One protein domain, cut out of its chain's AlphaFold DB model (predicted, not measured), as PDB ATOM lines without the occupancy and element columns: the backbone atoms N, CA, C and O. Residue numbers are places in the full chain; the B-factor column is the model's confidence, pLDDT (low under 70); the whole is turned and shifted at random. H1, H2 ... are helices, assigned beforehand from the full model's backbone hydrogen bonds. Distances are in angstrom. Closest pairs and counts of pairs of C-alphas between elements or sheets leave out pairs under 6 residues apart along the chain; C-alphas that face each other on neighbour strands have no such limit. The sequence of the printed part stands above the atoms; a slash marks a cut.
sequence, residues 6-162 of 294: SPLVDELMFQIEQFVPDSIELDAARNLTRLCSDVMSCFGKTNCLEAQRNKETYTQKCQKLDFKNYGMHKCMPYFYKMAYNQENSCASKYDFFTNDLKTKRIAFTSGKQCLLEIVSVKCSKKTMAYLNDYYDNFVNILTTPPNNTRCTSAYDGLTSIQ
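Overview. This is residues 6 to 162 of the 294 residues of an uncharacterized protein of Caenorhabditis remanei (UniProt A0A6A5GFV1). At one end of the domain the two longest helices, H2 and H3, lie side by side, with H1 folded back along part of H2; the other end is a cluster of shorter helices, H4 to H9. In that cluster H6 and H7 form a hairpin, H5 and H8 lie side by side, and H9 joins the two ends. The printed part has 157 residues with nine named helices, H1 to H9 along the chain, and no named strand: all helix. It is compact, radius of gyration of the C-alphas 16.2 A, and only just elongated, spanning 49 by 32 by 24 A.

Along the chain. H3, residues 49 to 69, is 29.9 A long, from C-alpha 49 at (186.090, 133.781, 117.868). H2, residues 26 to 44, is 26.6 A; H1, residues 6 to 18, is 18.5 A; H4, residues 72 to 84, is 17.9 A. H5 is residues 101 to 110, H6 112 to 122, H7 125 to 133, H8 135 to 143 and H9 154 to 161, ending at (176.383, 122.112, 147.520).

Arrangement. H9 is the hub. It touches H3 (residues 60 to 67 alone; closest C-alphas Lys 64 and Ala 154, 4.9 A), H4 (Pro 77 and Ile 161, 6.2 A) and H8 (Leu 142 and Tyr 155, 5.5 A). H2 and H3 form a hairpin, tilt 12 degrees, closest C-alphas Phe 43 and Ala 51, 5.0 A. H1 and H2 are a hairpin too, at 26 degrees. H5 touches H8 at 23 degrees, opposite ways. H6 touches H4, only just about perpendicular at 71 degrees. O i to N i+4 pairs are all within hydrogen-bond range except in H4, 7 of 9, and H6, 6 of 7.

Size, cuts and confidence. C-alphas Cys 48 and Glu 87 are farthest apart, 50.0 A. The printed part has no cut. The link H4 to H5 is long. Residues 20 to 22 and 148 to 149 have pLDDT under 70.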
ATOM      1  N   SER A   6     173.843 142.851 120.230       88.69
ATOM      2  CA  SER A   6     173.781 143.920 121.238       88.69
ATOM      3  C   SER A   6     172.358 144.226 121.712       88.69
ATOM      4  O   SER A   6     172.162 144.191 122.919       88.69
ATOM      5  N   PRO A   7     171.334 144.374 120.844       93.31
ATOM      6  CA  PRO A   7     169.982 144.679 121.320       93.31
ATOM      7  C   PRO A   7     169.404 143.616 122.266       93.31
ATOM      8  O   PRO A   7     168.743 143.947 123.243       93.31
ATOM      9  N   LEU A   8     169.680 142.330 122.008       94.00
ATOM     10  CA  LEU A   8     169.238 141.233 122.880       94.00
ATOM     11  C   LEU A   8     169.999 141.224 124.208       94.00
ATOM     12  O   LEU A   8     169.437 140.894 125.249       94.00
ATOM     13  N   VAL A   9     171.288 141.561 124.162       93.25
ATOM     14  CA  VAL A   9     172.122 141.692 125.356       93.25
ATOM     15  C   VAL A   9     171.652 142.858 126.219       93.25
ATOM     16  O   VAL A   9     171.540 142.688 127.429       93.25
ATOM     17  N   ASP A  10     171.367 144.007 125.613       93.38
ATOM     18  CA  ASP A  10     170.935 145.213 126.318       93.38
ATOM     19  C   ASP A  10     169.581 144.979 126.997       93.38
ATOM     20  O   ASP A  10     169.437 145.265 128.185       93.38
ATOM     21  N   GLU A  11     168.636 144.339 126.298       93.62
ATOM     22  CA  GLU A  11     167.359 143.917 126.886       93.62
ATOM     23  C   GLU A  11     167.569 142.940 128.051       93.62
ATOM     24  O   GLU A  11     166.944 143.074 129.102       93.62
ATOM     25  N   LEU A  12     168.487 141.973 127.916       93.38
ATOM     26  CA  LEU A  12     168.776 141.021 128.991       93.38
ATOM     27  C   LEU A  12     169.329 141.727 130.228       93.38
ATOM     28  O   LEU A  12     168.899 141.436 131.344       93.38
ATOM     29  N   MET A  13     170.279 142.639 130.039       91.25
ATOM     30  CA  MET A  13     170.878 143.394 131.136       91.25
ATOM     31  C   MET A  13     169.842 144.286 131.820       91.25
ATOM     32  O   MET A  13     169.740 144.254 133.044       91.25
ATOM     33  N   PHE A  14     169.019 144.987 131.040       90.06
ATOM     34  CA  PHE A  14     167.940 145.825 131.551       90.06
ATOM     35  C   PHE A  14     166.942 145.026 132.396       90.06
ATOM     36  O   PHE A  14     166.633 145.412 133.521       90.06
ATOM     37  N   GLN A  15     166.492 143.870 131.905       87.31
ATOM     38  CA  GLN A  15     165.582 143.003 132.655       87.31
ATOM     39  C   GLN A  15     166.229 142.494 133.950       87.31
ATOM     40  O   GLN A  15     165.596 142.515 134.999       87.31
ATOM     41  N   ILE A  16     167.500 142.075 133.918       87.06
ATOM     42  CA  ILE A  16     168.217 141.611 135.118       87.06
ATOM     43  C   ILE A  16     168.277 142.701 136.199       87.06
ATOM     44  O   ILE A  16     168.128 142.381 137.378       87.06
ATOM     45  N   GLU A  17     168.480 143.963 135.820       84.50
ATOM     46  CA  GLU A  17     168.570 145.094 136.754       84.50
ATOM     47  C   GLU A  17     167.240 145.426 137.442       84.50
ATOM     48  O   GLU A  17     167.238 145.925 138.567       84.50
ATOM     49  N   GLN A  18     166.108 145.110 136.812       80.75
ATOM     50  CA  GLN A  18     164.787 145.381 137.380       80.75
ATOM     51  C   GLN A  18     164.383 144.415 138.497       80.75
ATOM     52  O   GLN A  18     163.498 144.732 139.295       80.75
ATOM     53  N   PHE A  19     165.000 143.234 138.570       76.50
ATOM     54  CA  PHE A  19     164.584 142.214 139.525       76.50
ATOM     55  C   PHE A  19     165.438 142.219 140.784       76.50
ATOM     56  O   PHE A  19     166.660 142.068 140.755       76.50
ATOM     57  N   VAL A  20     164.755 142.256 141.928       68.69
ATOM     58  CA  VAL A  20     165.386 141.887 143.189       68.69
ATOM     59  C   VAL A  20     165.659 140.373 143.162       68.69
ATOM     60  O   VAL A  20     164.770 139.572 142.853       68.69
ATOM     61  N   PRO A  21     166.893 139.947 143.478       60.12
ATOM     62  CA  PRO A  21     167.230 138.557 143.755       60.12
ATOM     63  C   PRO A  21     166.151 137.790 144.532       60.12
ATOM     64  O   PRO A  21     165.703 138.239 145.580       60.12
ATOM     65  N   ASP A  22     165.792 136.597 144.054       62.81
ATOM     66  CA  ASP A  22     164.880 135.636 144.700       62.81
ATOM     67  C   ASP A  22     163.391 136.019 144.801       62.81
ATOM     68  O   ASP A  22     162.592 135.152 145.160       62.81
ATOM     69  N   SER A  23     162.988 137.238 144.431       74.62
ATOM     70  CA  SER A  23     161.578 137.674 144.442       74.62
ATOM     71  C   SER A  23     160.887 137.584 143.078       74.62
ATOM     72  O   SER A  23     159.723 137.950 142.953       74.62
ATOM     73  N   ILE A  24     161.593 137.113 142.049       86.25
ATOM     74  CA  ILE A  24     161.057 137.023 140.690       86.25
ATOM     75  C   ILE A  24     159.937 135.976 140.579       86.25
ATOM     76  O   ILE A  24     160.077 134.835 141.044       86.25
ATOM     77  N   GLU A  25     158.833 136.354 139.938       90.25
ATOM     78  CA  GLU A  25     157.716 135.457 139.633       90.25
ATOM     79  C   GLU A  25     158.072 134.444 138.530       90.25
ATOM     80  O   GLU A  25     159.053 134.598 137.801       90.25
ATOM     81  N   LEU A  26     157.281 133.371 138.408       90.81
ATOM     82  CA  LEU A  26     157.561 132.284 137.462       90.81
ATOM     83  C   LEU A  26     157.579 132.761 136.001       90.81
ATOM     84  O   LEU A  26     158.472 132.367 135.252       90.81
ATOM     85  N   ASP A  27     156.631 133.608 135.603       91.00
ATOM     86  CA  ASP A  27     156.532 134.073 134.215       91.00
ATOM     87  C   ASP A  27     157.687 135.005 133.848       91.00
ATOM     88  O   ASP A  27     158.289 134.864 132.783       91.00
ATOM     89  N   ALA A  28     158.092 135.878 134.772       90.25
ATOM     90  CA  ALA A  28     159.289 136.696 134.613       90.25
ATOM     91  C   ALA A  28     160.564 135.832 134.517       90.25
ATOM     92  O   ALA A  28     161.405 136.066 133.647       90.25
ATOM     93  N   ALA A  29     160.688 134.774 135.330       91.88
ATOM     94  CA  ALA A  29     161.805 133.831 135.230       91.88
ATOM     95  C   ALA A  29     161.834 133.104 133.870       91.88
ATOM     96  O   ALA A  29     162.895 132.984 133.254       91.88
ATOM     97  N   ARG A  30     160.671 132.677 133.357       93.25
ATOM     98  CA  ARG A  30     160.542 132.070 132.019       93.25
ATOM     99  C   ARG A  30     160.926 133.041 130.908       93.25
ATOM    100  O   ARG A  30     161.655 132.654 129.997       93.25
ATOM    101  N   ASN A  31     160.493 134.296 131.005       92.12
ATOM    102  CA  ASN A  31     160.845 135.337 130.041       92.12
ATOM    103  C   ASN A  31     162.359 135.581 129.995       92.12
ATOM    104  O   ASN A  31     162.931 135.595 128.906       92.12
ATOM    105  N   LEU A  32     163.018 135.676 131.154       92.75
ATOM    106  CA  LEU A  32     164.477 135.793 131.231       92.75
ATOM    107  C   LEU A  32     165.194 134.573 130.642       92.75
ATOM    108  O   LEU A  32     166.151 134.736 129.890       92.75
ATOM    109  N   THR A  33     164.716 133.359 130.926       93.81
ATOM    110  CA  THR A  33     165.297 132.116 130.380       93.81
ATOM    111  C   THR A  33     165.208 132.089 128.851       93.81
ATOM    112  O   THR A  33     166.162 131.722 128.154       93.81
ATOM    113  N   ARG A  34     164.065 132.522 128.301       94.44
ATOM    114  CA  ARG A  34     163.860 132.644 126.854       94.44
ATOM    115  C   ARG A  34     164.819 133.664 126.249       94.44
ATOM    116  O   ARG A  34     165.519 133.338 125.297       94.44
ATOM    117  N   LEU A  35     164.924 134.846 126.848       95.44
ATOM    118  CA  LEU A  35     165.830 135.894 126.385       95.44
ATOM    119  C   LEU A  35     167.302 135.454 126.439       95.44
ATOM    120  O   LEU A  35     168.065 135.678 125.502       95.44
ATOM    121  N   CYS A  36     167.686 134.737 127.493       95.50
ATOM    122  CA  CYS A  36     168.978 134.068 127.589       95.50
ATOM    123  C   CYS A  36     169.220 133.095 126.426       95.50
ATOM    124  O   CYS A  36     170.299 133.096 125.825       95.50
ATOM    125  N   SER A  37     168.215 132.291 126.074       94.62
ATOM    126  CA  SER A  37     168.280 131.371 124.931       94.62
ATOM    127  C   SER A  37     168.444 132.115 123.604       94.62
ATOM    128  O   SER A  37     169.262 131.708 122.777       94.62
ATOM    129  N   ASP A  38     167.748 133.239 123.431       95.62
ATOM    130  CA  ASP A  38     167.843 134.085 122.239       95.62
ATOM    131  C   ASP A  38     169.243 134.707 122.094       95.62
ATOM    132  O   ASP A  38     169.839 134.644 121.014       95.62
ATOM    133  N   VAL A  39     169.826 135.217 123.187       95.25
ATOM    134  CA  VAL A  39     171.206 135.741 123.216       95.25
ATOM    135  C   VAL A  39     172.218 134.652 122.844       95.25
ATOM    136  O   VAL A  39     173.059 134.853 121.962       95.25
ATOM    137  N   MET A  40     172.132 133.476 123.477       93.50
ATOM    138  CA  MET A  40     173.032 132.349 123.191       93.50
ATOM    139  C   MET A  40     172.902 131.862 121.741       93.50
ATOM    140  O   MET A  40     173.907 131.550 121.096       93.50
ATOM    141  N   SER A  41     171.675 131.817 121.215       94.38
ATOM    142  CA  SER A  41     171.383 131.449 119.828       94.38
ATOM    143  C   SER A  41     171.956 132.469 118.842       94.38
ATOM    144  O   SER A  41     172.588 132.079 117.859       94.38
ATOM    145  N   CYS A  42     171.821 133.768 119.127       94.94
ATOM    146  CA  CYS A  42     172.367 134.841 118.295       94.94
ATOM    147  C   CYS A  42     173.887 134.713 118.126       94.94
ATOM    148  O   CYS A  42     174.391 134.642 117.002       94.94
ATOM    149  N   PHE A  43     174.622 134.580 119.235       94.12
ATOM    150  CA  PHE A  43     176.071 134.384 119.176       94.12
ATOM    151  C   PHE A  43     176.456 133.040 118.545       94.12
ATOM    152  O   PHE A  43     177.435 132.968 117.807       94.12
ATOM    153  N   GLY A  44     175.663 131.987 118.767       90.31
ATOM    154  CA  GLY A  44     175.898 130.662 118.192       90.31
ATOM    155  C   GLY A  44     175.782 130.583 116.671       90.31
ATOM    156  O   GLY A  44     176.406 129.706 116.082       90.31
ATOM    157  N   LYS A  45     175.041 131.497 116.035       91.44
ATOM    158  CA  LYS A  45     174.933 131.594 114.568       91.44
ATOM    159  C   LYS A  45     176.147 132.258 113.912       91.44
ATOM    160  O   LYS A  45     176.264 132.239 112.690       91.44
ATOM    161  N   THR A  46     177.035 132.857 114.702       86.94
ATOM    162  CA  THR A  46     178.187 133.610 114.200       86.94
ATOM    163  C   THR A  46     179.475 132.811 114.412       86.94
ATOM    164  O   THR A  46     179.823 132.447 115.533       86.94
ATOM    165  N   ASN A  47     180.234 132.564 113.341       80.69
ATOM    166  CA  ASN A  47     181.419 131.692 113.371       80.69
ATOM    167  C   ASN A  47     182.729 132.385 113.796       80.69
ATOM    168  O   ASN A  47     183.803 131.810 113.646       80.69
ATOM    169  N   CYS A  48     182.685 133.615 114.315       90.06
ATOM    170  CA  CYS A  48     183.898 134.309 114.746       90.06
ATOM    171  C   CYS A  48     184.263 133.994 116.206       90.06
ATOM    172  O   CYS A  48     183.395 133.746 117.046       90.06
ATOM    173  N   LEU A  49     185.562 134.059 116.524       90.31
ATOM    174  CA  LEU A  49     186.090 133.781 117.868       90.31
ATOM    175  C   LEU A  49     185.448 134.655 118.953       90.31
ATOM    176  O   LEU A  49     185.173 134.177 120.049       90.31
ATOM    177  N   GLU A  50     185.194 135.928 118.651       90.25
ATOM    178  CA  GLU A  50     184.543 136.862 119.574       90.25
ATOM    179  C   GLU A  50     183.112 136.420 119.907       90.25
ATOM    180  O   GLU A  50     182.731 136.374 121.076       90.25
ATOM    181  N   ALA A  51     182.329 136.016 118.901       91.00
ATOM    182  CA  ALA A  51     180.976 135.518 119.115       91.00
ATOM    183  C   ALA A  51     180.966 134.212 119.916       91.00
ATOM    184  O   ALA A  51     180.148 134.072 120.820       91.00
ATOM    185  N   GLN A  52     181.903 133.292 119.663       91.00
ATOM    186  CA  GLN A  52     182.001 132.054 120.446       91.00
ATOM    187  C   GLN A  52     182.356 132.329 121.916       91.00
ATOM    188  O   GLN A  52     181.700 131.799 122.812       91.00
ATOM    189  N   ARG A  53     183.298 133.244 122.189       90.19
ATOM    190  CA  ARG A  53     183.612 133.683 123.565       90.19
ATOM    191  C   ARG A  53     182.414 134.333 124.260       90.19
ATOM    192  O   ARG A  53     182.167 134.084 125.443       90.19
ATOM    193  N   ASN A  54     181.658 135.158 123.537       92.00
ATOM    194  CA  ASN A  54     180.448 135.777 124.071       92.00
ATOM    195  C   ASN A  54     179.370 134.733 124.358       92.00
ATOM    196  O   ASN A  54     178.789 134.757 125.439       92.00
ATOM    197  N   LYS A  55     179.156 133.769 123.456       92.50
ATOM    198  CA  LYS A  55     178.242 132.644 123.682       92.50
ATOM    199  C   LYS A  55     178.580 131.921 124.983       92.50
ATOM    200  O   LYS A  55     177.711 131.806 125.835       92.50
ATOM    201  N   GLU A  56     179.834 131.508 125.170       89.94
ATOM    202  CA  GLU A  56     180.281 130.836 126.400       89.94
ATOM    203  C   GLU A  56     180.045 131.698 127.649       89.94
ATOM    204  O   GLU A  56     179.540 131.215 128.666       89.94
ATOM    205  N   THR A  57     180.357 132.993 127.560       90.56
ATOM    206  CA  THR A  57     180.160 133.954 128.652       90.56
ATOM    207  C   THR A  57     178.686 134.065 129.042       90.56
ATOM    208  O   THR A  57     178.350 133.970 130.226       90.56
ATOM    209  N   TYR A  58     177.793 134.250 128.068       92.69
ATOM    210  CA  TYR A  58     176.359 134.368 128.327       92.69
ATOM    211  C   TYR A  58     175.739 133.041 128.745       92.69
ATOM    212  O   TYR A  58     174.891 133.053 129.629       92.69
ATOM    213  N   THR A  59     176.215 131.900 128.238       91.94
ATOM    214  CA  THR A  59     175.807 130.583 128.739       91.94
ATOM    215  C   THR A  59     176.055 130.470 130.240       91.94
ATOM    216  O   THR A  59     175.126 130.174 130.986       91.94
ATOM    217  N   GLN A  60     177.260 130.786 130.719       90.31
ATOM    218  CA  GLN A  60     177.566 130.697 132.151       90.31
ATOM    219  C   GLN A  60     176.749 131.690 132.992       90.31
ATOM    220  O   GLN A  60     176.258 131.333 134.068       90.31
ATOM    221  N   LYS A  61     176.580 132.931 132.511       91.31
ATOM    222  CA  LYS A  61     175.773 133.956 133.194       91.31
ATOM    223  C   LYS A  61     174.305 133.543 133.298       91.31
ATOM    224  O   LYS A  61     173.743 133.599 134.389       91.31
ATOM    225  N   CYS A  62     173.715 133.095 132.194       93.19
ATOM    226  CA  CYS A  62     172.319 132.683 132.115       93.19
ATOM    227  C   CYS A  62     172.037 131.435 132.945       93.19
ATOM    228  O   CYS A  62     171.091 131.429 133.717       93.19
ATOM    229  N   GLN A  63     172.915 130.429 132.907       92.94
ATOM    230  CA  GLN A  63     172.795 129.270 133.794       92.94
ATOM    231  C   GLN A  63     172.778 129.703 135.264       92.94
ATOM    232  O   GLN A  63     171.909 129.302 136.027       92.94
ATOM    233  N   LYS A  64     173.698 130.573 135.688       90.50
ATOM    234  CA  LYS A  64     173.703 131.065 137.073       90.50
ATOM    235  C   LYS A  64     172.431 131.847 137.418       90.50
ATOM    236  O   LYS A  64     171.907 131.701 138.524       90.50
ATOM    237  N   LEU A  65     171.953 132.667 136.483       91.12
ATOM    238  CA  LEU A  65     170.730 133.449 136.624       91.12
ATOM    239  C   LEU A  65     169.510 132.539 136.796       91.12
ATOM    240  O   LEU A  65     168.780 132.708 137.768       91.12
ATOM    241  N   ASP A  66     169.341 131.533 135.939       92.12
ATOM    242  CA  ASP A  66     168.248 130.562 136.020       92.12
ATOM    243  C   ASP A  66     168.266 129.841 137.370       92.12
ATOM    244  O   ASP A  66     167.262 129.782 138.076       92.12
ATOM    245  N   PHE A  67     169.428 129.362 137.814       89.62
ATOM    246  CA  PHE A  67     169.541 128.652 139.092       89.62
ATOM    247  C   PHE A  67     169.137 129.506 140.294       89.62
ATOM    248  O   PHE A  67     168.576 129.003 141.278       89.62
ATOM    249  N   LYS A  68     169.413 130.806 140.223       89.69
ATOM    250  CA  LYS A  68     168.974 131.761 141.232       89.69
ATOM    251  C   LYS A  68     167.473 132.013 141.118       89.69
ATOM    252  O   LYS A  68     166.739 131.766 142.074       89.69
ATOM    253  N   ASN A  69     167.018 132.402 139.933       91.25
ATOM    254  CA  ASN A  69     165.643 132.795 139.658       91.25
ATOM    255  C   ASN A  69     164.654 131.661 139.892       91.25
ATOM    256  O   ASN A  69     163.574 131.925 140.405       91.25
ATOM    257  N   TYR A  70     165.023 130.409 139.628       93.06
ATOM    258  CA  TYR A  70     164.184 129.239 139.887       93.06
ATOM    259  C   TYR A  70     164.339 128.647 141.296       93.06
ATOM    260  O   TYR A  70     163.670 127.673 141.645       93.06
ATOM    261  N   GLY A  71     165.187 129.237 142.145       91.19
ATOM    262  CA  GLY A  71     165.382 128.802 143.530       91.19
ATOM    263  C   GLY A  71     166.128 127.471 143.676       91.19
ATOM    264  O   GLY A  71     166.069 126.852 144.739       91.19
ATOM    265  N   MET A  72     166.855 127.028 142.646       91.44
ATOM    266  CA  MET A  72     167.624 125.776 142.673       91.44
ATOM    267  C   MET A  72     168.671 125.777 143.790       91.44
ATOM    268  O   MET A  72     168.821 124.783 144.495       91.44
ATOM    269  N   HIS A  73     169.340 126.911 144.017       87.12
ATOM    270  CA  HIS A  73     170.339 127.060 145.080       87.12
ATOM    271  C   HIS A  73     169.775 126.846 146.499       87.12
ATOM    272  O   HIS A  73     170.509 126.408 147.379       87.12
ATOM    273  N   LYS A  74     168.478 127.114 146.723       89.75
ATOM    274  CA  LYS A  74     167.789 126.843 148.000       89.75
ATOM    275  C   LYS A  74     167.271 125.411 148.075       89.75
ATOM    276  O   LYS A  74     167.253 124.828 149.149       89.75
ATOM    277  N   CYS A  75     166.858 124.849 146.940       94.00
ATOM    278  CA  CYS A  75     166.267 123.516 146.866       94.00
ATOM    279  C   CYS A  75     167.299 122.383 146.957       94.00
ATOM    280  O   CYS A  75     167.122 121.440 147.727       94.00
ATOM    281  N   MET A  76     168.396 122.475 146.198       94.75
ATOM    282  CA  MET A  76     169.395 121.405 146.108       94.75
ATOM    283  C   MET A  76     169.992 120.978 147.462       94.75
ATOM    284  O   MET A  76     170.152 119.772 147.655       94.75
ATOM    285  N   PRO A  77     170.252 121.880 148.434       93.50
ATOM    286  CA  PRO A  77     170.655 121.473 149.780       93.50
ATOM    287  C   PRO A  77     169.683 120.487 150.451       93.50
ATOM    288  O   PRO A  77     170.131 119.555 151.118       93.50
ATOM    289  N   TYR A  78     168.365 120.640 150.259       92.31
ATOM    290  CA  TYR A  78     167.372 119.707 150.805       92.31
ATOM    291  C   TYR A  78     167.422 118.349 150.112       92.31
ATOM    292  O   TYR A  78     167.376 117.327 150.795       92.31
ATOM    293  N   PHE A  79     167.559 118.338 148.782       95.06
ATOM    294  CA  PHE A  79     167.714 117.099 148.023       95.06
ATOM    295  C   PHE A  79     168.922 116.298 148.513       95.06
ATOM    296  O   PHE A  79     168.771 115.147 148.921       95.06
ATOM    297  N   TYR A  80     170.102 116.925 148.560       95.12
ATOM    298  CA  TYR A  80     171.309 116.246 149.023       95.12
ATOM    299  C   TYR A  80     171.207 115.832 150.491       95.12
ATOM    300  O   TYR A  80     171.654 114.745 150.837       95.12
ATOM    301  N   LYS A  81     170.578 116.629 151.364       91.94
ATOM    302  CA  LYS A  81     170.347 116.214 152.755       91.94
ATOM    303  C   LYS A  81     169.532 114.917 152.823       91.94
ATOM    304  O   LYS A  81     169.948 113.981 153.498       91.94
ATOM    305  N   MET A  82     168.398 114.857 152.126       92.25
ATOM    306  CA  MET A  82     167.518 113.684 152.152       92.25
ATOM    307  C   MET A  82     168.184 112.451 151.533       92.25
ATOM    308  O   MET A  82     168.072 111.360 152.089       92.25
ATOM    309  N   ALA A  83     168.903 112.627 150.421       92.50
ATOM    310  CA  ALA A  83     169.647 111.546 149.779       92.50
ATOM    311  C   ALA A  83     170.774 111.016 150.682       92.50
ATOM    312  O   ALA A  83     170.902 109.810 150.860       92.50
ATOM    313  N   TYR A  84     171.548 111.908 151.309       91.06
ATOM    314  CA  TYR A  84     172.649 111.541 152.205       91.06
ATOM    315  C   TYR A  84     172.163 110.803 153.458       91.06
ATOM    316  O   TYR A  84     172.736 109.787 153.849       91.06
ATOM    317  N   ASN A  85     171.079 111.289 154.071       88.94
ATOM    318  CA  ASN A  85     170.478 110.674 155.253       88.94
ATOM    319  C   ASN A  85     169.660 109.412 154.935       88.94
ATOM    320  O   ASN A  85     169.124 108.798 155.854       88.94
ATOM    321  N   GLN A  86     169.544 109.036 153.656       87.44
ATOM    322  CA  GLN A  86     168.726 107.913 153.190       87.44
ATOM    323  C   GLN A  86     167.246 108.034 153.607       87.44
ATOM    324  O   GLN A  86     166.542 107.040 153.755       87.44
ATOM    325  N   GLU A  87     166.750 109.269 153.742       87.88
ATOM    326  CA  GLU A  87     165.349 109.582 154.075       87.88
ATOM    327  C   GLU A  87     164.396 109.315 152.891       87.88
ATOM    328  O   GLU A  87     163.179 109.449 153.016       87.88
ATOM    329  N   ASN A  88     164.935 108.949 151.724       88.44
ATOM    330  CA  ASN A  88     164.178 108.561 150.542       88.44
ATOM    331  C   ASN A  88     164.789 107.297 149.913       88.44
ATOM    332  O   ASN A  88     165.903 107.317 149.392       88.44
ATOM    333  N   SER A  89     164.030 106.199 149.921       91.00
ATOM    334  CA  SER A  89     164.478 104.885 149.440       91.00
ATOM    335  C   SER A  89     164.691 104.807 147.923       91.00
ATOM    336  O   SER A  89     165.414 103.926 147.454       91.00
ATOM    337  N   CYS A  90     164.084 105.708 147.141       93.69
ATOM    338  CA  CYS A  90     164.343 105.829 145.707       93.69
ATOM    339  C   CYS A  90     165.749 106.398 145.483       93.69
ATOM    340  O   CYS A  90     166.543 105.813 144.747       93.69
ATOM    341  N   ALA A  91     166.076 107.501 146.165       92.69
ATOM    342  CA  ALA A  91     167.346 108.195 146.003       92.69
ATOM    343  C   ALA A  91     168.554 107.344 146.431       92.69
ATOM    344  O   ALA A  91     169.587 107.392 145.770       92.69
ATOM    345  N   SER A  92     168.407 106.501 147.461       89.75
ATOM    346  CA  SER A  92     169.474 105.613 147.952       89.75
ATOM    347  C   SER A  92     169.979 104.580 146.931       89.75
ATOM    348  O   SER A  92     170.992 103.931 147.176       89.75
ATOM    349  N   LYS A  93     169.289 104.395 145.796       93.88
ATOM    350  CA  LYS A  93     169.683 103.457 144.728       93.88
ATOM    351  C   LYS A  93     170.708 104.033 143.748       93.88
ATOM    352  O   LYS A  93     171.216 103.291 142.911       93.88
ATOM    353  N   TYR A  94     170.976 105.336 143.813       95.88
ATOM    354  CA  TYR A  94     171.803 106.044 142.842       95.88
ATOM    355  C   TYR A  94     172.922 106.818 143.536       95.88
ATOM    356  O   TYR A  94     172.726 107.411 144.597       95.88
ATOM    357  N   ASP A  95     174.089 106.866 142.900       94.62
ATOM    358  CA  ASP A  95     175.239 107.607 143.413       94.62
ATOM    359  C   ASP A  95     175.211 109.076 142.952       94.62
ATOM    360  O   ASP A  95     175.897 109.483 142.014       94.62
ATOM    361  N   PHE A  96     174.378 109.887 143.610       95.06
ATOM    362  CA  PHE A  96     174.279 111.327 143.335       95.06
ATOM    363  C   PHE A  96     175.493 112.141 143.819       95.06
ATOM    364  O   PHE A  96     175.616 113.309 143.446       95.06
ATOM    365  N   PHE A  97     176.369 111.558 144.646       93.25
ATOM    366  CA  PHE A  97     177.492 112.251 145.295       93.25
ATOM    367  C   PHE A  97     178.844 111.980 144.631       93.25
ATOM    368  O   PHE A  97     179.829 112.636 144.972       93.25
ATOM    369  N   THR A  98     178.904 111.046 143.681       92.94
ATOM    370  CA  THR A  98     180.116 110.738 142.921       92.94
ATOM    371  C   THR A  98     180.753 111.973 142.280       92.94
ATOM    372  O   THR A  98     180.071 112.900 141.842       92.94
ATOM    373  N   ASN A  99     182.080 111.974 142.158       90.38
ATOM    374  CA  ASN A  99     182.806 112.969 141.362       90.38
ATOM    375  C   ASN A  99     183.058 112.504 139.919       90.38
ATOM    376  O   ASN A  99     183.468 113.310 139.086       90.38
ATOM    377  N   ASP A 100     182.778 111.237 139.595       94.88
ATOM    378  CA  ASP A 100     182.871 110.743 138.224       94.88
ATOM    379  C   ASP A 100     181.696 111.269 137.386       94.88
ATOM    380  O   ASP A 100     180.528 110.987 137.659       94.88
ATOM    381  N   LEU A 101     181.992 112.042 136.339       95.44
ATOM    382  CA  LEU A 101     180.969 112.745 135.556       95.44
ATOM    383  C   LEU A 101     180.026 111.791 134.808       95.44
ATOM    384  O   LEU A 101     178.855 112.123 134.607       95.44
ATOM    385  N   LYS A 102     180.506 110.602 134.409       97.44
ATOM    386  CA  LYS A 102     179.681 109.597 133.719       97.44
ATOM    387  C   LYS A 102     178.701 108.952 134.691       97.44
ATOM    388  O   LYS A 102     177.504 108.928 134.415       97.44
ATOM    389  N   THR A 103     179.191 108.508 135.844       97.81
ATOM    390  CA  THR A 103     178.369 107.959 136.926       97.81
ATOM    391  C   THR A 103     177.374 109.003 137.424       97.81
ATOM    392  O   THR A 103     176.194 108.690 137.563       97.81
ATOM    393  N   LYS A 104     177.789 110.269 137.573       96.88
ATOM    394  CA  LYS A 104     176.895 111.375 137.950       96.88
ATOM    395  C   LYS A 104     175.778 111.561 136.928       96.88
ATOM    396  O   LYS A 104     174.612 111.647 137.302       96.88
ATOM    397  N   ARG A 105     176.109 111.576 135.634       98.12
ATOM    398  CA  ARG A 105     175.103 111.668 134.566       98.12
ATOM    399  C   ARG A 105     174.105 110.519 134.644       98.12
ATOM    400  O   ARG A 105     172.909 110.777 134.608       98.12
ATOM    401  N   ILE A 106     174.578 109.285 134.812       98.19
ATOM    402  CA  ILE A 106     173.710 108.109 134.964       98.19
ATOM    403  C   ILE A 106     172.813 108.250 136.200       98.19
ATOM    404  O   ILE A 106     171.606 108.069 136.089       98.19
ATOM    405  N   ALA A 107     173.369 108.633 137.352       97.81
ATOM    406  CA  ALA A 107     172.617 108.799 138.592       97.81
ATOM    407  C   ALA A 107     171.485 109.826 138.447       97.81
ATOM    408  O   ALA A 107     170.348 109.538 138.813       97.81
ATOM    409  N   PHE A 108     171.755 110.993 137.856       97.69
ATOM    410  CA  PHE A 108     170.727 112.015 137.646       97.69
ATOM    411  C   PHE A 108     169.742 111.656 136.525       97.69
ATOM    412  O   PHE A 108     168.552 111.912 136.665       97.69
ATOM    413  N   THR A 109     170.169 111.008 135.442       98.19
ATOM    414  CA  THR A 109     169.243 110.588 134.379       98.19
ATOM    415  C   THR A 109     168.327 109.449 134.835       98.19
ATOM    416  O   THR A 109     167.108 109.561 134.715       98.19
ATOM    417  N   SER A 110     168.877 108.367 135.391       97.94
ATOM    418  CA  SER A 110     168.098 107.210 135.855       97.94
ATOM    419  C   SER A 110     167.336 107.502 137.151       97.94
ATOM    420  O   SER A 110     166.214 107.036 137.332       97.94
ATOM    421  N   GLY A 111     167.909 108.324 138.030       97.19
ATOM    422  CA  GLY A 111     167.300 108.763 139.284       97.19
ATOM    423  C   GLY A 111     166.389 109.988 139.159       97.19
ATOM    424  O   GLY A 111     165.977 110.530 140.187       97.19
ATOM    425  N   LYS A 112     166.052 110.429 137.935       97.81
ATOM    426  CA  LYS A 112     165.233 111.626 137.672       97.81
ATOM    427  C   LYS A 112     163.968 111.671 138.518       97.81
ATOM    428  O   LYS A 112     163.694 112.682 139.161       97.81
ATOM    429  N   GLN A 113     163.228 110.568 138.543       96.88
ATOM    430  CA  GLN A 113     161.967 110.485 139.270       96.88
ATOM    431  C   GLN A 113     162.162 110.665 140.785       96.88
ATOM    432  O   GLN A 113     161.411 111.414 141.402       96.88
ATOM    433  N   CYS A 114     163.222 110.093 141.367       96.31
ATOM    434  CA  CYS A 114     163.527 110.260 142.792       96.31
ATOM    435  C   CYS A 114     163.809 111.727 143.148       96.31
ATOM    436  O   CYS A 114     163.375 112.220 144.189       96.31
ATOM    437  N   LEU A 115     164.536 112.439 142.279       96.12
ATOM    438  CA  LEU A 115     164.792 113.865 142.464       96.12
ATOM    439  C   LEU A 115     163.487 114.659 142.397       96.12
ATOM    440  O   LEU A 115     163.218 115.446 143.300       96.12
ATOM    441  N   LEU A 116     162.666 114.439 141.366       96.25
ATOM    442  CA  LEU A 116     161.396 115.154 141.199       96.25
ATOM    443  C   LEU A 116     160.439 114.914 142.376       96.25
ATOM    444  O   LEU A 116     159.797 115.858 142.832       96.25
ATOM    445  N   GLU A 117     160.394 113.698 142.922       94.38
ATOM    446  CA  GLU A 117     159.617 113.380 144.125       94.38
ATOM    447  C   GLU A 117     160.071 114.206 145.332       94.38
ATOM    448  O   GLU A 117     159.251 114.873 145.966       94.38
ATOM    449  N   ILE A 118     161.376 114.240 145.621       93.25
ATOM    450  CA  ILE A 118     161.921 115.015 146.746       93.25
ATOM    451  C   ILE A 118     161.654 116.515 146.563       93.25
ATOM    452  O   ILE A 118     161.201 117.193 147.491       93.25
ATOM    453  N   VAL A 119     161.909 117.038 145.361       94.06
ATOM    454  CA  VAL A 119     161.709 118.457 145.042       94.06
ATOM    455  C   VAL A 119     160.234 118.840 145.159       94.06
ATOM    456  O   VAL A 119     159.942 119.905 145.699       94.06
ATOM    457  N   SER A 120     159.305 117.976 144.741       93.12
ATOM    458  CA  SER A 120     157.866 118.269 144.796       93.12
ATOM    459  C   SER A 120     157.352 118.517 146.219       93.12
ATOM    460  O   SER A 120     156.405 119.278 146.408       93.12
ATOM    461  N   VAL A 121     158.009 117.921 147.219       89.88
ATOM    462  CA  VAL A 121     157.643 118.031 148.637       89.88
ATOM    463  C   VAL A 121     158.383 119.173 149.337       89.88
ATOM    464  O   VAL A 121     157.838 119.793 150.249       89.88
ATOM    465  N   LYS A 122     159.645 119.432 148.971       90.00
ATOM    466  CA  LYS A 122     160.532 120.339 149.725       90.00
ATOM    467  C   LYS A 122     160.790 121.683 149.055       90.00
ATOM    468  O   LYS A 122     161.311 122.581 149.712       90.00
ATOM    469  N   CYS A 123     160.461 121.831 147.776       94.12
ATOM    470  CA  CYS A 123     160.862 122.985 146.983       94.12
ATOM    471  C   CYS A 123     159.673 123.733 146.374       94.12
ATOM    472  O   CYS A 123     158.531 123.282 146.375       94.12
ATOM    473  N   SER A 124     159.947 124.938 145.868       93.12
ATOM    474  CA  SER A 124     158.916 125.805 145.300       93.12
ATOM    475  C   SER A 124     158.340 125.249 143.990       93.12
ATOM    476  O   SER A 124     159.038 124.585 143.219       93.12
ATOM    477  N   LYS A 125     157.093 125.624 143.662       92.94
ATOM    478  CA  LYS A 125     156.482 125.338 142.346       92.94
ATOM    479  C   LYS A 125     157.341 125.837 141.180       92.94
ATOM    480  O   LYS A 125     157.396 125.201 140.135       92.94
ATOM    481  N   LYS A 126     158.040 126.958 141.371       92.50
ATOM    482  CA  LYS A 126     158.949 127.535 140.380       92.50
ATOM    483  C   LYS A 126     160.150 126.617 140.118       92.50
ATOM    484  O   LYS A 126     160.492 126.371 138.968       92.50
ATOM    485  N   THR A 127     160.727 126.041 141.168       94.94
ATOM    486  CA  THR A 127     161.789 125.030 141.059       94.94
ATOM    487  C   THR A 127     161.307 123.784 140.314       94.94
ATOM    488  O   THR A 127     162.002 123.290 139.430       94.94
ATOM    489  N   MET A 128     160.093 123.318 140.621       95.44
ATOM    490  CA  MET A 128     159.470 122.202 139.901       95.44
ATOM    491  C   MET A 128     159.271 122.510 138.415       95.44
ATOM    492  O   MET A 128     159.586 121.669 137.580       95.44
ATOM    493  N   ALA A 129     158.807 123.715 138.071       94.88
ATOM    494  CA  ALA A 129     158.657 124.129 136.677       94.88
ATOM    495  C   ALA A 129     159.996 124.074 135.923       94.88
ATOM    496  O   ALA A 129     160.054 123.506 134.839       94.88
ATOM    497  N   TYR A 130     161.086 124.563 136.525       95.25
ATOM    498  CA  TYR A 130     162.415 124.473 135.913       95.25
ATOM    499  C   TYR A 130     162.850 123.032 135.646       95.25
ATOM    500  O   TYR A 130     163.319 122.716 134.558       95.25
ATOM    501  N   LEU A 131     162.693 122.147 136.631       96.50
ATOM    502  CA  LEU A 131     163.106 120.752 136.491       96.50
ATOM    503  C   LEU A 131     162.217 119.962 135.528       96.50
ATOM    504  O   LEU A 131     162.699 119.004 134.933       96.50
ATOM    505  N   ASN A 132     160.958 120.354 135.342       95.31
ATOM    506  CA  ASN A 132     160.094 119.768 134.321       95.31
ATOM    507  C   ASN A 132     160.490 120.237 132.915       95.31
ATOM    508  O   ASN A 132     160.637 119.409 132.018       95.31
ATOM    509  N   ASP A 133     160.704 121.543 132.751       94.06
ATOM    510  CA  ASP A 133     160.910 122.177 131.446       94.06
ATOM    511  C   ASP A 133     162.368 122.013 130.947       94.06
ATOM    512  O   ASP A 133     162.613 121.915 129.746       94.06
ATOM    513  N   TYR A 134     163.348 121.939 131.859       95.00
ATOM    514  CA  TYR A 134     164.784 122.041 131.549       95.00
ATOM    515  C   TYR A 134     165.656 120.956 132.206       95.00
ATOM    516  O   TYR A 134     166.849 121.174 132.443       95.00
ATOM    517  N   TYR A 135     165.099 119.772 132.492       97.06
ATOM    518  CA  TYR A 135     165.823 118.698 133.193       97.06
ATOM    519  C   TYR A 135     167.160 118.326 132.540       97.06
ATOM    520  O   TYR A 135     168.182 118.218 133.213       97.06
ATOM    521  N   ASP A 136     167.175 118.150 131.221       96.56
ATOM    522  CA  ASP A 136     168.379 117.703 130.516       96.56
ATOM    523  C   ASP A 136     169.484 118.761 130.577       96.56
ATOM    524  O   ASP A 136     170.661 118.434 130.730       96.56
ATOM    525  N   ASN A 137     169.108 120.043 130.544       94.06
ATOM    526  CA  ASN A 137     170.040 121.142 130.764       94.06
ATOM    527  C   ASN A 137     170.586 121.131 132.199       94.06
ATOM    528  O   ASN A 137     171.790 121.280 132.392       94.06
ATOM    529  N   PHE A 138     169.739 120.876 133.199       96.12
ATOM    530  CA  PHE A 138     170.173 120.698 134.586       96.12
ATOM    531  C   PHE A 138     171.203 119.562 134.730       96.12
ATOM    532  O   PHE A 138     172.266 119.769 135.323       96.12
ATOM    533  N   VAL A 139     170.954 118.396 134.124       97.25
ATOM    534  CA  VAL A 139     171.914 117.276 134.126       97.25
ATOM    535  C   VAL A 139     173.199 117.642 133.386       97.25
ATOM    536  O   VAL A 139     174.294 117.331 133.858       97.25
ATOM    537  N   ASN A 140     173.100 118.332 132.246       95.62
ATOM    538  CA  ASN A 140     174.269 118.791 131.500       95.62
ATOM    539  C   ASN A 140     175.135 119.731 132.338       95.62
ATOM    540  O   ASN A 140     176.349 119.541 132.374       95.62
ATOM    541  N   ILE A 141     174.521 120.672 133.056       93.88
ATOM    542  CA  ILE A 141     175.227 121.592 133.947       93.88
ATOM    543  C   ILE A 141     175.959 120.829 135.037       93.88
ATOM    544  O   ILE A 141     177.102 121.158 135.282       93.88
ATOM    545  N   LEU A 142     175.361 119.801 135.648       94.31
ATOM    546  CA  LEU A 142     176.000 118.998 136.703       94.31
ATOM    547  C   LEU A 142     177.150 118.103 136.222       94.31
ATOM    548  O   LEU A 142     177.925 117.617 137.043       94.31
ATOM    549  N   THR A 143     177.233 117.830 134.921       95.44
ATOM    550  CA  THR A 143     178.099 116.771 134.368       95.44
ATOM    551  C   THR A 143     179.072 117.271 133.306       95.44
ATOM    552  O   THR A 143     179.856 116.487 132.779       95.44
ATOM    553  N   THR A 144     179.032 118.568 132.996       92.62
ATOM    554  CA  THR A 144     179.879 119.206 131.986       92.62
ATOM    555  C   THR A 144     180.555 120.419 132.624       92.62
ATOM    556  O   THR A 144     179.976 121.508 132.617       92.62
ATOM    557  N   PRO A 145     181.746 120.250 133.228       89.44
ATOM    558  CA  PRO A 145     182.455 121.360 133.845       89.44
ATOM    559  C   PRO A 145     182.770 122.434 132.793       89.44
ATOM    560  O   PRO A 145     183.159 122.101 131.669       89.44
ATOM    561  N   PRO A 146     182.608 123.725 133.120       85.69
ATOM    562  CA  PRO A 146     183.007 124.791 132.217       85.69
ATOM    563  C   PRO A 146     184.535 124.865 132.122       85.69
ATOM    564  O   PRO A 146     185.241 124.585 133.083       85.69
ATOM    565  N   ASN A 147     185.052 125.391 131.012       77.69
ATOM    566  CA  ASN A 147     186.482 125.705 130.862       77.69
ATOM    567  C   ASN A 147     186.948 126.900 131.729       77.69
ATOM    568  O   ASN A 147     188.039 127.428 131.523       77.69
ATOM    569  N   ASN A 148     186.113 127.393 132.651       69.06
ATOM    570  CA  ASN A 148     186.440 128.568 133.449       69.06
ATOM    571  C   ASN A 148     187.290 128.192 134.673       69.06
ATOM    572  O   ASN A 148     187.179 127.106 135.223       69.06
ATOM    573  N   THR A 149     188.138 129.123 135.107       66.19
ATOM    574  CA  THR A 149     189.049 128.934 136.249       66.19
ATOM    575  C   THR A 149     188.632 129.734 137.483       66.19
ATOM    576  O   THR A 149     189.371 129.799 138.459       66.19
ATOM    577  N   ARG A 150     187.472 130.406 137.437       82.31
ATOM    578  CA  ARG A 150     187.060 131.386 138.458       82.31
ATOM    579  C   ARG A 150     186.123 130.825 139.525       82.31
ATOM    580  O   ARG A 150     185.809 131.557 140.455       82.31
ATOM    581  N   CYS A 151     185.677 129.574 139.412       87.56
ATOM    582  CA  CYS A 151     184.844 128.915 140.431       87.56
ATOM    583  C   CYS A 151     183.507 129.621 140.700       87.56
ATOM    584  O   CYS A 151     182.990 129.622 141.816       87.56
ATOM    585  N   THR A 152     182.958 130.279 139.677       87.69
ATOM    586  CA  THR A 152     181.745 131.103 139.788       87.69
ATOM    587  C   THR A 152     180.569 130.598 138.958       87.69
ATOM    588  O   THR A 152     179.551 131.299 138.893       87.69
ATOM    589  N   SER A 153     180.701 129.452 138.283       90.62
ATOM    590  CA  SER A 153     179.644 128.894 137.435       90.62
ATOM    591  C   SER A 153     178.525 128.232 138.238       90.62
ATOM    592  O   SER A 153     178.652 127.968 139.434       90.62
ATOM    593  N   ALA A 154     177.417 127.929 137.555       91.81
ATOM    594  CA  ALA A 154     176.358 127.100 138.119       91.81
ATOM    595  C   ALA A 154     176.862 125.687 138.472       91.81
ATOM    596  O   ALA A 154     176.489 125.167 139.521       91.81
ATOM    597  N   TYR A 155     177.748 125.103 137.652       92.62
ATOM    598  CA  TYR A 155     178.394 123.816 137.943       92.62
ATOM    599  C   TYR A 155     179.150 123.860 139.275       92.62
ATOM    600  O   TYR A 155     178.893 123.028 140.144       92.62
ATOM    601  N   ASP A 156     180.017 124.859 139.468       92.06
ATOM    602  CA  ASP A 156     180.825 124.996 140.691       92.06
ATOM    603  C   ASP A 156     179.918 125.118 141.921       92.06
ATOM    604  O   ASP A 156     180.076 124.404 142.911       92.06
ATOM    605  N   GLY A 157     178.894 125.973 141.829       91.31
ATOM    606  CA  GLY A 157     177.919 126.155 142.900       91.31
ATOM    607  C   GLY A 157     177.201 124.853 143.265       91.31
ATOM    608  O   GLY A 157     177.167 124.474 144.433       91.31
ATOM    609  N   LEU A 158     176.666 124.125 142.286       89.88
ATOM    610  CA  LEU A 158     175.881 122.911 142.537       89.88
ATOM    611  C   LEU A 158     176.706 121.734 143.030       89.88
ATOM    612  O   LEU A 158     176.245 120.981 143.888       89.88
ATOM    613  N   THR A 159     177.898 121.566 142.468       90.44
ATOM    614  CA  THR A 159     178.807 120.505 142.889       90.44
ATOM    615  C   THR A 159     179.357 120.792 144.277       90.44
ATOM    616  O   THR A 159     179.462 119.867 145.069       90.44
ATOM    617  N   SER A 160     179.580 122.056 144.653       92.75
ATOM    618  CA  SER A 160     179.950 122.384 146.036       92.75
ATOM    619  C   SER A 160     178.818 122.119 147.040       92.75
ATOM    620  O   SER A 160     179.067 121.625 148.139       92.75
ATOM    621  N   ILE A 161     177.553 122.360 146.658       93.62
ATOM    622  CA  ILE A 161     176.383 122.112 147.520       93.62
ATOM    623  C   ILE A 161     176.266 120.630 147.921       93.62
ATOM    624  O   ILE A 161     175.769 120.337 149.010       93.62
ATOM    625  N   GLN A 162     176.776 119.694 147.113       92.56
ATOM    626  CA  GLN A 162     176.767 118.263 147.448       92.56
ATOM    627  C   GLN A 162     177.552 117.951 148.741       92.56
ATOM    628  O   GLN A 162     177.267 116.958 149.406       92.56
TER     629      GLN A 162